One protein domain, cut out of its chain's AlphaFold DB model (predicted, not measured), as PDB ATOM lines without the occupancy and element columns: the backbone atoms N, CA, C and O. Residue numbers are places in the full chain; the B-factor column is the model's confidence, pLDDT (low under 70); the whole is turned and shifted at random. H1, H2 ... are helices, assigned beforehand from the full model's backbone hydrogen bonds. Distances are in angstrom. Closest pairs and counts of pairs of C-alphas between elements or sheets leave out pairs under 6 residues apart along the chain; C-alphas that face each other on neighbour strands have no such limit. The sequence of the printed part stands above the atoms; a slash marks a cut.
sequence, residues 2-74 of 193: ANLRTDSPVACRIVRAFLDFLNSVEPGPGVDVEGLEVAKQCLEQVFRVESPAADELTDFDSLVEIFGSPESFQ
ATOM      1  N   ALA A   2     178.011 161.255 204.830       59.19
ATOM      2  CA  ALA A   2     177.410 161.001 206.133       59.19
ATOM      3  C   ALA A   2     177.558 162.255 207.009       59.19
ATOM      4  O   ALA A   2     178.669 162.730 207.213       59.19
ATOM      5  N   ASN A   3     176.446 162.800 207.503       81.25
ATOM      6  CA  ASN A   3     176.467 163.904 208.463       81.25
ATOM      7  C   ASN A   3     176.569 163.317 209.872       81.25
ATOM      8  O   ASN A   3     175.551 162.996 210.488       81.25
ATOM      9  N   LEU A   4     177.795 163.121 210.353       81.38
ATOM     10  CA  LEU A   4     178.040 162.675 211.722       81.38
ATOM     11  C   LEU A   4     177.900 163.860 212.682       81.38
ATOM     12  O   LEU A   4     178.387 164.954 212.410       81.38
ATOM     13  N   ARG A   5     177.218 163.638 213.806       87.75
ATOM     14  CA  ARG A   5     177.154 164.610 214.900       87.75
ATOM     15  C   ARG A   5     178.364 164.473 215.821       87.75
ATOM     16  O   ARG A   5     178.989 163.418 215.857       87.75
ATOM     17  N   THR A   6     178.677 165.526 216.569       84.38
ATOM     18  CA  THR A   6     179.827 165.567 217.491       84.38
ATOM     19  C   THR A   6     179.684 164.628 218.688       84.38
ATOM     20  O   THR A   6     180.684 164.265 219.288       84.38
ATOM     21  N   ASP A   7     178.462 164.202 219.007       82.12
ATOM     22  CA  ASP A   7     178.138 163.181 220.007       82.12
ATOM     23  C   ASP A   7     178.117 161.757 219.425       82.12
ATOM     24  O   ASP A   7     177.856 160.791 220.143       82.12
ATOM     25  N   SER A   8     178.375 161.599 218.121       84.94
ATOM     26  CA  SER A   8     178.429 160.283 217.496       84.94
ATOM     27  C   SER A   8     179.668 159.522 217.970       84.94
ATOM     28  O   SER A   8     180.783 160.030 217.819       84.94
ATOM     29  N   PRO A   9     179.528 158.257 218.403       79.81
ATOM     30  CA  PRO A   9     180.665 157.437 218.815       79.81
ATOM     31  C   PRO A   9     181.673 157.210 217.680       79.81
ATOM     32  O   PRO A   9     182.843 156.936 217.930       79.81
ATOM     33  N   VAL A  10     181.246 157.312 216.418       82.62
ATOM     34  CA  VAL A  10     182.152 157.247 215.260       82.62
ATOM     35  C   VAL A  10     182.961 158.539 215.138       82.62
ATOM     36  O   VAL A  10     184.169 158.486 214.941       82.62
ATOM     37  N   ALA A  11     182.316 159.696 215.298       85.62
ATOM     38  CA  ALA A  11     182.999 160.982 215.227       85.62
ATOM     39  C   ALA A  11     184.000 161.155 216.381       85.62
ATOM     40  O   ALA A  11     185.133 161.560 216.139       85.62
ATOM     41  N   CYS A  12     183.627 160.763 217.605       85.69
ATOM     42  CA  CYS A  12     184.530 160.780 218.757       85.69
ATOM     43  C   CYS A  12     185.756 159.877 218.546       85.69
ATOM     44  O   CYS A  12     186.861 160.286 218.886       85.69
ATOM     45  N   ARG A  13     185.591 158.681 217.956       84.06
ATOM     46  CA  ARG A  13     186.714 157.778 217.635       84.06
ATOM     47  C   ARG A  13     187.681 158.381 216.618       84.06
ATOM     48  O   ARG A  13     188.882 158.369 216.845       84.06
ATOM     49  N   ILE A  14     187.165 158.984 215.547       85.38
ATOM     50  CA  ILE A  14     188.002 159.658 214.541       85.38
ATOM     51  C   ILE A  14     188.798 160.805 215.174       85.38
ATOM     52  O   ILE A  14     189.987 160.958 214.910       85.38
ATOM     53  N   VAL A  15     188.150 161.610 216.020       89.75
ATOM     54  CA  VAL A  15     188.808 162.745 216.681       89.75
ATOM     55  C   VAL A  15     189.845 162.278 217.698       89.75
ATOM     56  O   VAL A  15     190.913 162.875 217.749       89.75
ATOM     57  N   ARG A  16     189.585 161.196 218.443       85.38
ATOM     58  CA  ARG A  16     190.578 160.541 219.315       85.38
ATOM     59  C   ARG A  16     191.822 160.130 218.539       85.38
ATOM     60  O   ARG A  16     192.899 160.622 218.837       85.38
ATOM     61  N   ALA A  17     191.639 159.350 217.476       85.56
ATOM     62  CA  ALA A  17     192.723 158.900 216.611       85.56
ATOM     63  C   ALA A  17     193.537 160.075 216.031       85.56
ATOM     64  O   ALA A  17     194.761 160.018 215.904       85.56
ATOM     65  N   PHE A  18     192.860 161.178 215.696       89.69
ATOM     66  CA  PHE A  18     193.514 162.393 215.218       89.69
ATOM     67  C   PHE A  18     194.278 163.135 216.319       89.69
ATOM     68  O   PHE A  18     195.401 163.567 216.078       89.69
ATOM     69  N   LEU A  19     193.717 163.262 217.521       89.19
ATOM     70  CA  LEU A  19     194.408 163.847 218.673       89.19
ATOM     71  C   LEU A  19     195.642 163.024 219.059       89.19
ATOM     72  O   LEU A  19     196.706 163.603 219.272       89.19
ATOM     73  N   ASP A  20     195.537 161.695 219.053       87.75
ATOM     74  CA  ASP A  20     196.659 160.785 219.304       87.75
ATOM     75  C   ASP A  20     197.773 160.986 218.270       87.75
ATOM     76  O   ASP A  20     198.945 161.136 218.624       87.75
ATOM     77  N   PHE A  21     197.410 161.114 216.991       90.12
ATOM     78  CA  PHE A  21     198.353 161.491 215.941       90.12
ATOM     79  C   PHE A  21     199.006 162.854 216.211       90.12
ATOM     80  O   PHE A  21     200.234 162.950 216.196       90.12
ATOM     81  N   LEU A  22     198.224 163.897 216.512       89.94
ATOM     82  CA  LEU A  22     198.749 165.239 216.795       89.94
ATOM     83  C   LEU A  22     199.647 165.290 218.044       89.94
ATOM     84  O   LEU A  22     200.465 166.201 218.176       89.94
ATOM     85  N   ASN A  23     199.491 164.347 218.970       88.00
ATOM     86  CA  ASN A  23     200.362 164.186 220.134       88.00
ATOM     87  C   ASN A  23     201.650 163.418 219.812       88.00
ATOM     88  O   ASN A  23     202.651 163.604 220.499       88.00
ATOM     89  N   SER A  24     201.642 162.592 218.765       87.06
ATOM     90  CA  SER A  24     202.809 161.818 218.323       87.06
ATOM     91  C   SER A  24     203.754 162.572 217.377       87.06
ATOM     92  O   SER A  24     204.902 162.164 217.218       87.06
ATOM     93  N   VAL A  25     203.289 163.648 216.730       87.38
ATOM     94  CA  VAL A  25     204.071 164.381 215.719       87.38
ATOM     95  C   VAL A  25     204.828 165.572 216.291       87.38
ATOM     96  O   VAL A  25     204.308 166.349 217.090       87.38
ATOM     97  N   GLU A  26     206.049 165.766 215.797       89.94
ATOM     98  CA  GLU A  26     206.823 166.977 216.055       89.94
ATOM     99  C   GLU A  26     206.441 168.077 215.047       89.94
ATOM    100  O   GLU A  26     206.449 167.832 213.832       89.94
ATOM    101  N   PRO A  27     206.108 169.299 215.502       89.12
ATOM    102  CA  PRO A  27     205.843 170.418 214.607       89.12
ATOM    103  C   PRO A  27     207.066 170.744 213.746       89.12
ATOM    104  O   PRO A  27     208.183 170.885 214.246       89.12
ATOM    105  N   GLY A  28     206.851 170.903 212.440       91.19
ATOM    106  CA  GLY A  28     207.910 171.307 211.518       91.19
ATOM    107  C   GLY A  28     208.423 172.738 211.773       91.19
ATOM    108  O   GLY A  28     207.787 173.525 212.481       91.19
ATOM    109  N   PRO A  29     209.556 173.127 211.160       89.38
ATOM    110  CA  PRO A  29     210.116 174.466 211.322       89.38
ATOM    111  C   PRO A  29     209.129 175.554 210.875       89.38
ATOM    112  O   PRO A  29     208.646 175.532 209.745       89.38
ATOM    113  N   GLY A  30     208.859 176.525 211.750       89.94
ATOM    114  CA  GLY A  30     207.962 177.649 211.453       89.94
ATOM    115  C   GLY A  30     206.467 177.351 211.611       89.94
ATOM    116  O   GLY A  30     205.654 178.196 211.242       89.94
ATOM    117  N   VAL A  31     206.094 176.186 212.152       91.19
ATOM    118  CA  VAL A  31     204.706 175.880 212.529       91.19
ATOM    119  C   VAL A  31     204.330 176.618 213.815       91.19
ATOM    120  O   VAL A  31     205.116 176.689 214.760       91.19
ATOM    121  N   ASP A  32     203.106 177.143 213.852       93.69
ATOM    122  CA  ASP A  32     202.509 177.731 215.048       93.69
ATOM    123  C   ASP A  32     202.116 176.634 216.051       93.69
ATOM    124  O   ASP A  32     201.067 175.996 215.940       93.69
ATOM    125  N   VAL A  33     203.002 176.393 217.019       92.00
ATOM    126  CA  VAL A  33     202.800 175.402 218.085       92.00
ATOM    127  C   VAL A  33     201.650 175.809 219.009       92.00
ATOM    128  O   VAL A  33     200.913 174.947 219.479       92.00
ATOM    129  N   GLU A  34     201.463 177.110 219.242       91.75
ATOM    130  CA  GLU A  34     200.379 177.622 220.083       91.75
ATOM    131  C   GLU A  34     199.028 177.402 219.398       91.75
ATOM    132  O   GLU A  34     198.112 176.838 219.996       91.75
ATOM    133  N   GLY A  35     198.925 177.741 218.112       94.06
ATOM    134  CA  GLY A  35     197.736 177.471 217.306       94.06
ATOM    135  C   GLY A  35     197.406 175.979 217.202       94.06
ATOM    136  O   GLY A  35     196.233 175.603 217.249       94.06
ATOM    137  N   LEU A  36     198.424 175.116 217.117       92.25
ATOM    138  CA  LEU A  36     198.236 173.665 217.134       92.25
ATOM    139  C   LEU A  36     197.655 173.183 218.471       92.25
ATOM    140  O   LEU A  36     196.724 172.379 218.475       92.25
ATOM    141  N   GLU A  37     198.165 173.686 219.592       92.25
ATOM    142  CA  GLU A  37     197.665 173.333 220.923       92.25
ATOM    143  C   GLU A  37     196.220 173.813 221.130       92.25
ATOM    144  O   GLU A  37     195.366 173.064 221.606       92.25
ATOM    145  N   VAL A  38     195.893 175.022 220.664       94.88
ATOM    146  CA  VAL A  38     194.515 175.539 220.676       94.88
ATOM    147  C   VAL A  38     193.585 174.654 219.843       94.88
ATOM    148  O   VAL A  38     192.450 174.387 220.252       94.88
ATOM    149  N   ALA A  39     194.043 174.162 218.690       93.88
ATOM    150  CA  ALA A  39     193.257 173.259 217.854       93.88
ATOM    151  C   ALA A  39     192.961 171.928 218.565       93.88
ATOM    152  O   ALA A  39     191.824 171.454 218.497       93.88
ATOM    153  N   LYS A  40     193.937 171.359 219.289       91.94
ATOM    154  CA  LYS A  40     193.730 170.154 220.113       91.94
ATOM    155  C   LYS A  40     192.645 170.383 221.161       91.94
ATOM    156  O   LYS A  40     191.663 169.644 221.197       91.94
ATOM    157  N   GLN A  41     192.754 171.471 221.920       91.75
ATOM    158  CA  GLN A  41     191.783 171.823 222.960       91.75
ATOM    159  C   GLN A  41     190.373 172.035 222.396       91.75
ATOM    160  O   GLN A  41     189.384 171.599 222.987       91.75
ATOM    161  N   CYS A  42     190.262 172.658 221.220       93.88
ATOM    162  CA  CYS A  42     188.982 172.827 220.537       93.88
ATOM    163  C   CYS A  42     188.340 171.476 220.187       93.88
ATOM    164  O   CYS A  42     187.138 171.293 220.379       93.88
ATOM    165  N   LEU A  43     189.127 170.522 219.688       92.06
ATOM    166  CA  LEU A  43     188.644 169.185 219.344       92.06
ATOM    167  C   LEU A  43     188.221 168.395 220.590       92.06
ATOM    168  O   LEU A  43     187.128 167.827 220.607       92.06
ATOM    169  N   GLU A  44     189.026 168.418 221.650       89.50
ATOM    170  CA  GLU A  44     188.700 167.775 222.929       89.50
ATOM    171  C   GLU A  44     187.391 168.314 223.515       89.50
ATOM    172  O   GLU A  44     186.509 167.544 223.909       89.50
ATOM    173  N   GLN A  45     187.218 169.639 223.497       89.75
ATOM    174  CA  GLN A  45     186.033 170.303 224.028       89.75
ATOM    175  C   GLN A  45     184.776 170.011 223.200       89.75
ATOM    176  O   GLN A  45     183.713 169.730 223.761       89.75
ATOM    177  N   VAL A  46     184.867 170.097 221.870       92.12
ATOM    178  CA  VAL A  46     183.710 169.942 220.973       92.12
ATOM    179  C   VAL A  46     183.202 168.501 220.957       92.12
ATOM    180  O   VAL A  46     181.988 168.283 220.940       92.12
ATOM    181  N   PHE A  47     184.109 167.524 220.987       87.69
ATOM    182  CA  PHE A  47     183.769 166.103 220.881       87.69
ATOM    183  C   PHE A  47     183.701 165.386 222.232       87.69
ATOM    184  O   PHE A  47     183.381 164.199 222.262       87.69
ATOM    185  N   ARG A  48     183.962 166.101 223.340       85.25
ATOM    186  CA  ARG A  48     183.937 165.572 224.717       85.25
ATOM    187  C   ARG A  48     184.734 164.278 224.835       85.25
ATOM    188  O   ARG A  48     184.278 163.282 225.395       85.25
ATOM    189  N   VAL A  49     185.910 164.291 224.223       74.88
ATOM    190  CA  VAL A  49     186.809 163.148 224.176       74.88
ATOM    191  C   VAL A  49     187.468 163.035 225.546       74.88
ATOM    192  O   VAL A  49     188.512 163.616 225.805       74.88
ATOM    193  N   GLU A  50     186.809 162.338 226.468       63.03
ATOM    194  CA  GLU A  50     187.433 161.964 227.736       63.03
ATOM    195  C   GLU A  50     188.548 160.946 227.467       63.03
ATOM    196  O   GLU A  50     188.394 160.072 226.598       63.03
ATOM    197  N   SER A  51     189.661 161.099 228.200       55.66
ATOM    198  CA  SER A  51     190.821 160.202 228.178       55.66
ATOM    199  C   SER A  51     190.359 158.750 228.335       55.66
ATOM    200  O   SER A  51     189.609 158.460 229.276       55.66
ATOM    201  N   PRO A  52     190.730 157.840 227.420       52.75
ATOM    202  CA  PRO A  52     190.247 156.474 227.480       52.75
ATOM    203  C   PRO A  52     190.828 155.770 228.710       52.75
ATOM    204  O   PRO A  52     192.029 155.826 228.978       52.75
ATOM    205  N   ALA A  53     189.978 155.050 229.445       46.03
ATOM    206  CA  ALA A  53     190.460 153.935 230.247       46.03
ATOM    207  C   ALA A  53     191.134 152.952 229.276       46.03
ATOM    208  O   ALA A  53     190.542 152.599 228.258       46.03
ATOM    209  N   ALA A  54     192.380 152.583 229.560       51.84
ATOM    210  CA  ALA A  54     193.353 152.016 228.623       51.84
ATOM    211  C   ALA A  54     192.991 150.672 227.937       51.84
ATOM    212  O   ALA A  54     193.828 150.134 227.221       51.84
ATOM    213  N   ASP A  55     191.780 150.136 228.107       49.22
ATOM    214  CA  ASP A  55     191.460 148.731 227.816       49.22
ATOM    215  C   ASP A  55     190.496 148.487 226.629       49.22
ATOM    216  O   ASP A  55     190.164 147.339 226.348       49.22
ATOM    217  N   GLU A  56     190.078 149.519 225.883       50.31
ATOM    218  CA  GLU A  56     189.249 149.370 224.660       50.31
ATOM    219  C   GLU A  56     189.910 149.957 223.394       50.31
ATOM    220  O   GLU A  56     189.224 150.406 222.477       50.31
ATOM    221  N   LEU A  57     191.245 149.979 223.315       52.62
ATOM    222  CA  LEU A  57     191.920 150.397 222.081       52.62
ATOM    223  C   LEU A  57     191.841 149.274 221.038       52.62
ATOM    224  O   LEU A  57     192.463 148.220 221.178       52.62
ATOM    225  N   THR A  58     191.066 149.502 219.984       54.81
ATOM    226  CA  THR A  58     191.074 148.658 218.790       54.81
ATOM    227  C   THR A  58     192.223 149.076 217.876       54.81
ATOM    228  O   THR A  58     192.521 150.255 217.737       54.81
ATOM    229  N   ASP A  59     192.816 148.111 217.174       54.44
ATOM    230  CA  ASP A  59     193.926 148.275 216.208       54.44
ATOM    231  C   ASP A  59     193.691 149.367 215.128       54.44
ATOM    232  O   ASP A  59     194.605 149.844 214.469       54.44
ATOM    233  N   PHE A  60     192.443 149.815 214.960       56.59
ATOM    234  CA  PHE A  60     192.035 150.862 214.019       56.59
ATOM    235  C   PHE A  60     192.102 152.292 214.581       56.59
ATOM    236  O   PHE A  60     191.756 153.235 213.868       56.59
ATOM    237  N   ASP A  61     192.514 152.476 215.835       62.56
ATOM    238  CA  ASP A  61     192.554 153.796 216.469       62.56
ATOM    239  C   ASP A  61     193.858 154.568 216.145       62.56
ATOM    240  O   ASP A  61     193.923 155.781 216.328       62.56
ATOM    241  N   SER A  62     194.878 153.914 215.566       74.62
ATOM    242  CA  SER A  62     196.124 154.565 215.126       74.62
ATOM    243  C   SER A  62     196.064 155.027 213.662       74.62
ATOM    244  O   SER A  62     196.181 154.230 212.728       74.62
ATOM    245  N   LEU A  63     195.967 156.344 213.425       79.06
ATOM    246  CA  LEU A  63     196.025 156.900 212.059       79.06
ATOM    247  C   LEU A  63     197.371 156.639 211.370       79.06
ATOM    248  O   LEU A  63     197.417 156.452 210.154       79.06
ATOM    249  N   VAL A  64     198.467 156.623 212.130       77.56
ATOM    250  CA  VAL A  64     199.811 156.396 211.579       77.56
ATOM    251  C   VAL A  64     199.921 154.995 210.987       77.56
ATOM    252  O   VAL A  64     200.549 154.821 209.950       77.56
ATOM    253  N   GLU A  65     199.273 154.007 211.595       75.12
ATOM    254  CA  GLU A  65     199.265 152.638 211.086       75.12
ATOM    255  C   GLU A  65     198.389 152.483 209.836       75.12
ATOM    256  O   GLU A  65     198.799 151.843 208.864       75.12
ATOM    257  N   ILE A  66     197.221 153.136 209.826       77.31
ATOM    258  CA  ILE A  66     196.295 153.129 208.683       77.31
ATOM    259  C   ILE A  66     196.950 153.740 207.441       77.31
ATOM    260  O   ILE A  66     196.824 153.195 206.346       77.31
ATOM    261  N   PHE A  67     197.634 154.875 207.593       76.62
ATOM    262  CA  PHE A  67     198.208 155.611 206.464       76.62
ATOM    263  C   PHE A  67     199.687 155.297 206.202       76.62
ATOM    264  O   PHE A  67     200.189 155.596 205.120       76.62
ATOM    265  N   GLY A  68     200.395 154.711 207.169       73.31
ATOM    266  CA  GLY A  68     201.821 154.398 207.072       73.31
ATOM    267  C   GLY A  68     202.128 153.083 206.360       73.31
ATOM    268  O   GLY A  68     203.248 152.899 205.886       73.31
ATOM    269  N   SER A  69     201.155 152.176 206.246       68.69
ATOM    270  CA  SER A  69     201.339 150.925 205.518       68.69
ATOM    271  C   SER A  69     200.656 150.977 204.144       68.69
ATOM    272  O   SER A  69     199.444 151.173 204.066       68.69
ATOM    273  N   PRO A  70     201.399 150.777 203.040       56.06
ATOM    274  CA  PRO A  70     200.870 150.909 201.682       56.06
ATOM    275  C   PRO A  70     199.867 149.808 201.275       56.06
ATOM    276  O   PRO A  70     199.284 149.909 200.199       56.06
ATOM    277  N   GLU A  71     199.638 148.782 202.112       53.19
ATOM    278  CA  GLU A  71     198.723 147.650 201.841       53.19
ATOM    279  C   GLU A  71     197.998 147.089 203.101       53.19
ATOM    280  O   GLU A  71     197.386 146.018 203.038       53.19
ATOM    281  N   SER A  72     198.033 147.740 204.276       49.88
ATOM    282  CA  SER A  72     197.586 147.107 205.547       49.88
ATOM    283  C   SER A  72     196.085 146.911 205.729       49.88
ATOM    284  O   SER A  72     195.708 146.147 206.619       49.88
ATOM    285  N   PHE A  73     195.217 147.501 204.900       48.22
ATOM    286  CA  PHE A  73     193.762 147.375 205.089       48.22
ATOM    287  C   PHE A  73     193.266 145.910 205.076       48.22
ATOM    288  O   PHE A  73     192.173 145.628 205.562       48.22
ATOM    289  N   GLN A  74     194.069 144.962 204.563       48.34
ATOM    290  CA  GLN A  74     193.731 143.532 204.504       48.34
ATOM    291  C   GLN A  74     194.302 142.652 205.630       48.34
ATOM    292  O   GLN A  74     193.775 141.560 205.835       48.34
TER     293      GLN A  74
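What this domain is: This is residues 2 to 74 of the 193 residues of the protein "Small glutamine-rich tetratricopeptide repeat-containing protein 2 isoform X2" of Cucumis melo var. makuwa (UniProt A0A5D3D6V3). Two long helices, H1 and H2, make a helical hairpin shaped like a narrow V, closest at Cys 12 and Phe 47 and open toward their link. The short H3 packs on H1, on the side away from H2, after a long loop whose residues 53 to 59 stick out from the body. The printed part has 73 residues with three named helices, in the order H1, H2, H3, and no named strand; the class is all helix. The whole is only just loose, close to compact, with a radius of gyration of the C-alphas of 13.7 A and spans of 37 by 31 by 29 A.

How they stand to each other: H1, residues 9 to 24, touches H2, residues 33 to 47. Their closest C-alphas, those of Cys 12 and Phe 47, are 5.8 A apart. The two run opposite ways at a shallow tilt of 20 degrees and form a helical hairpin. H3, residues 63 to 68, touches H1, which meets it with residues 17 to 21 alone. The closest C-alphas of this pair, those of Ala 17 and Leu 63, are 6.0 A apart. H1 and H3 run the same way at a steep tilt of 65 degrees. H2 and H3 are apart. In H1, H2 and H3 every O i to N i+4 pair is within hydrogen-bond range.

Where its parts are: H1 runs 22.6 A from C-alpha 9 at (180.665, 157.437, 218.815) to C-alpha 24. H2 measures 21.4 A from C-alpha 33 at (202.800, 175.402, 218.085) to C-alpha 47. H3 is 8.0 A long and ends with C-alpha 68 at (201.821, 154.398, 207.072).

The domain as a whole: The C-alphas of Glu 34 and Gln 74, the two farthest apart, are 38.1 A apart. The printed part has no cut. The link from H1 to H2, 8 residues, is short; that from H2 to H3, residues 48 to 62, is long. Mean pLDDT of the printed part is 78.3; it is under 70 at residue 2, residues 50 to 61 and residues 69 to 74.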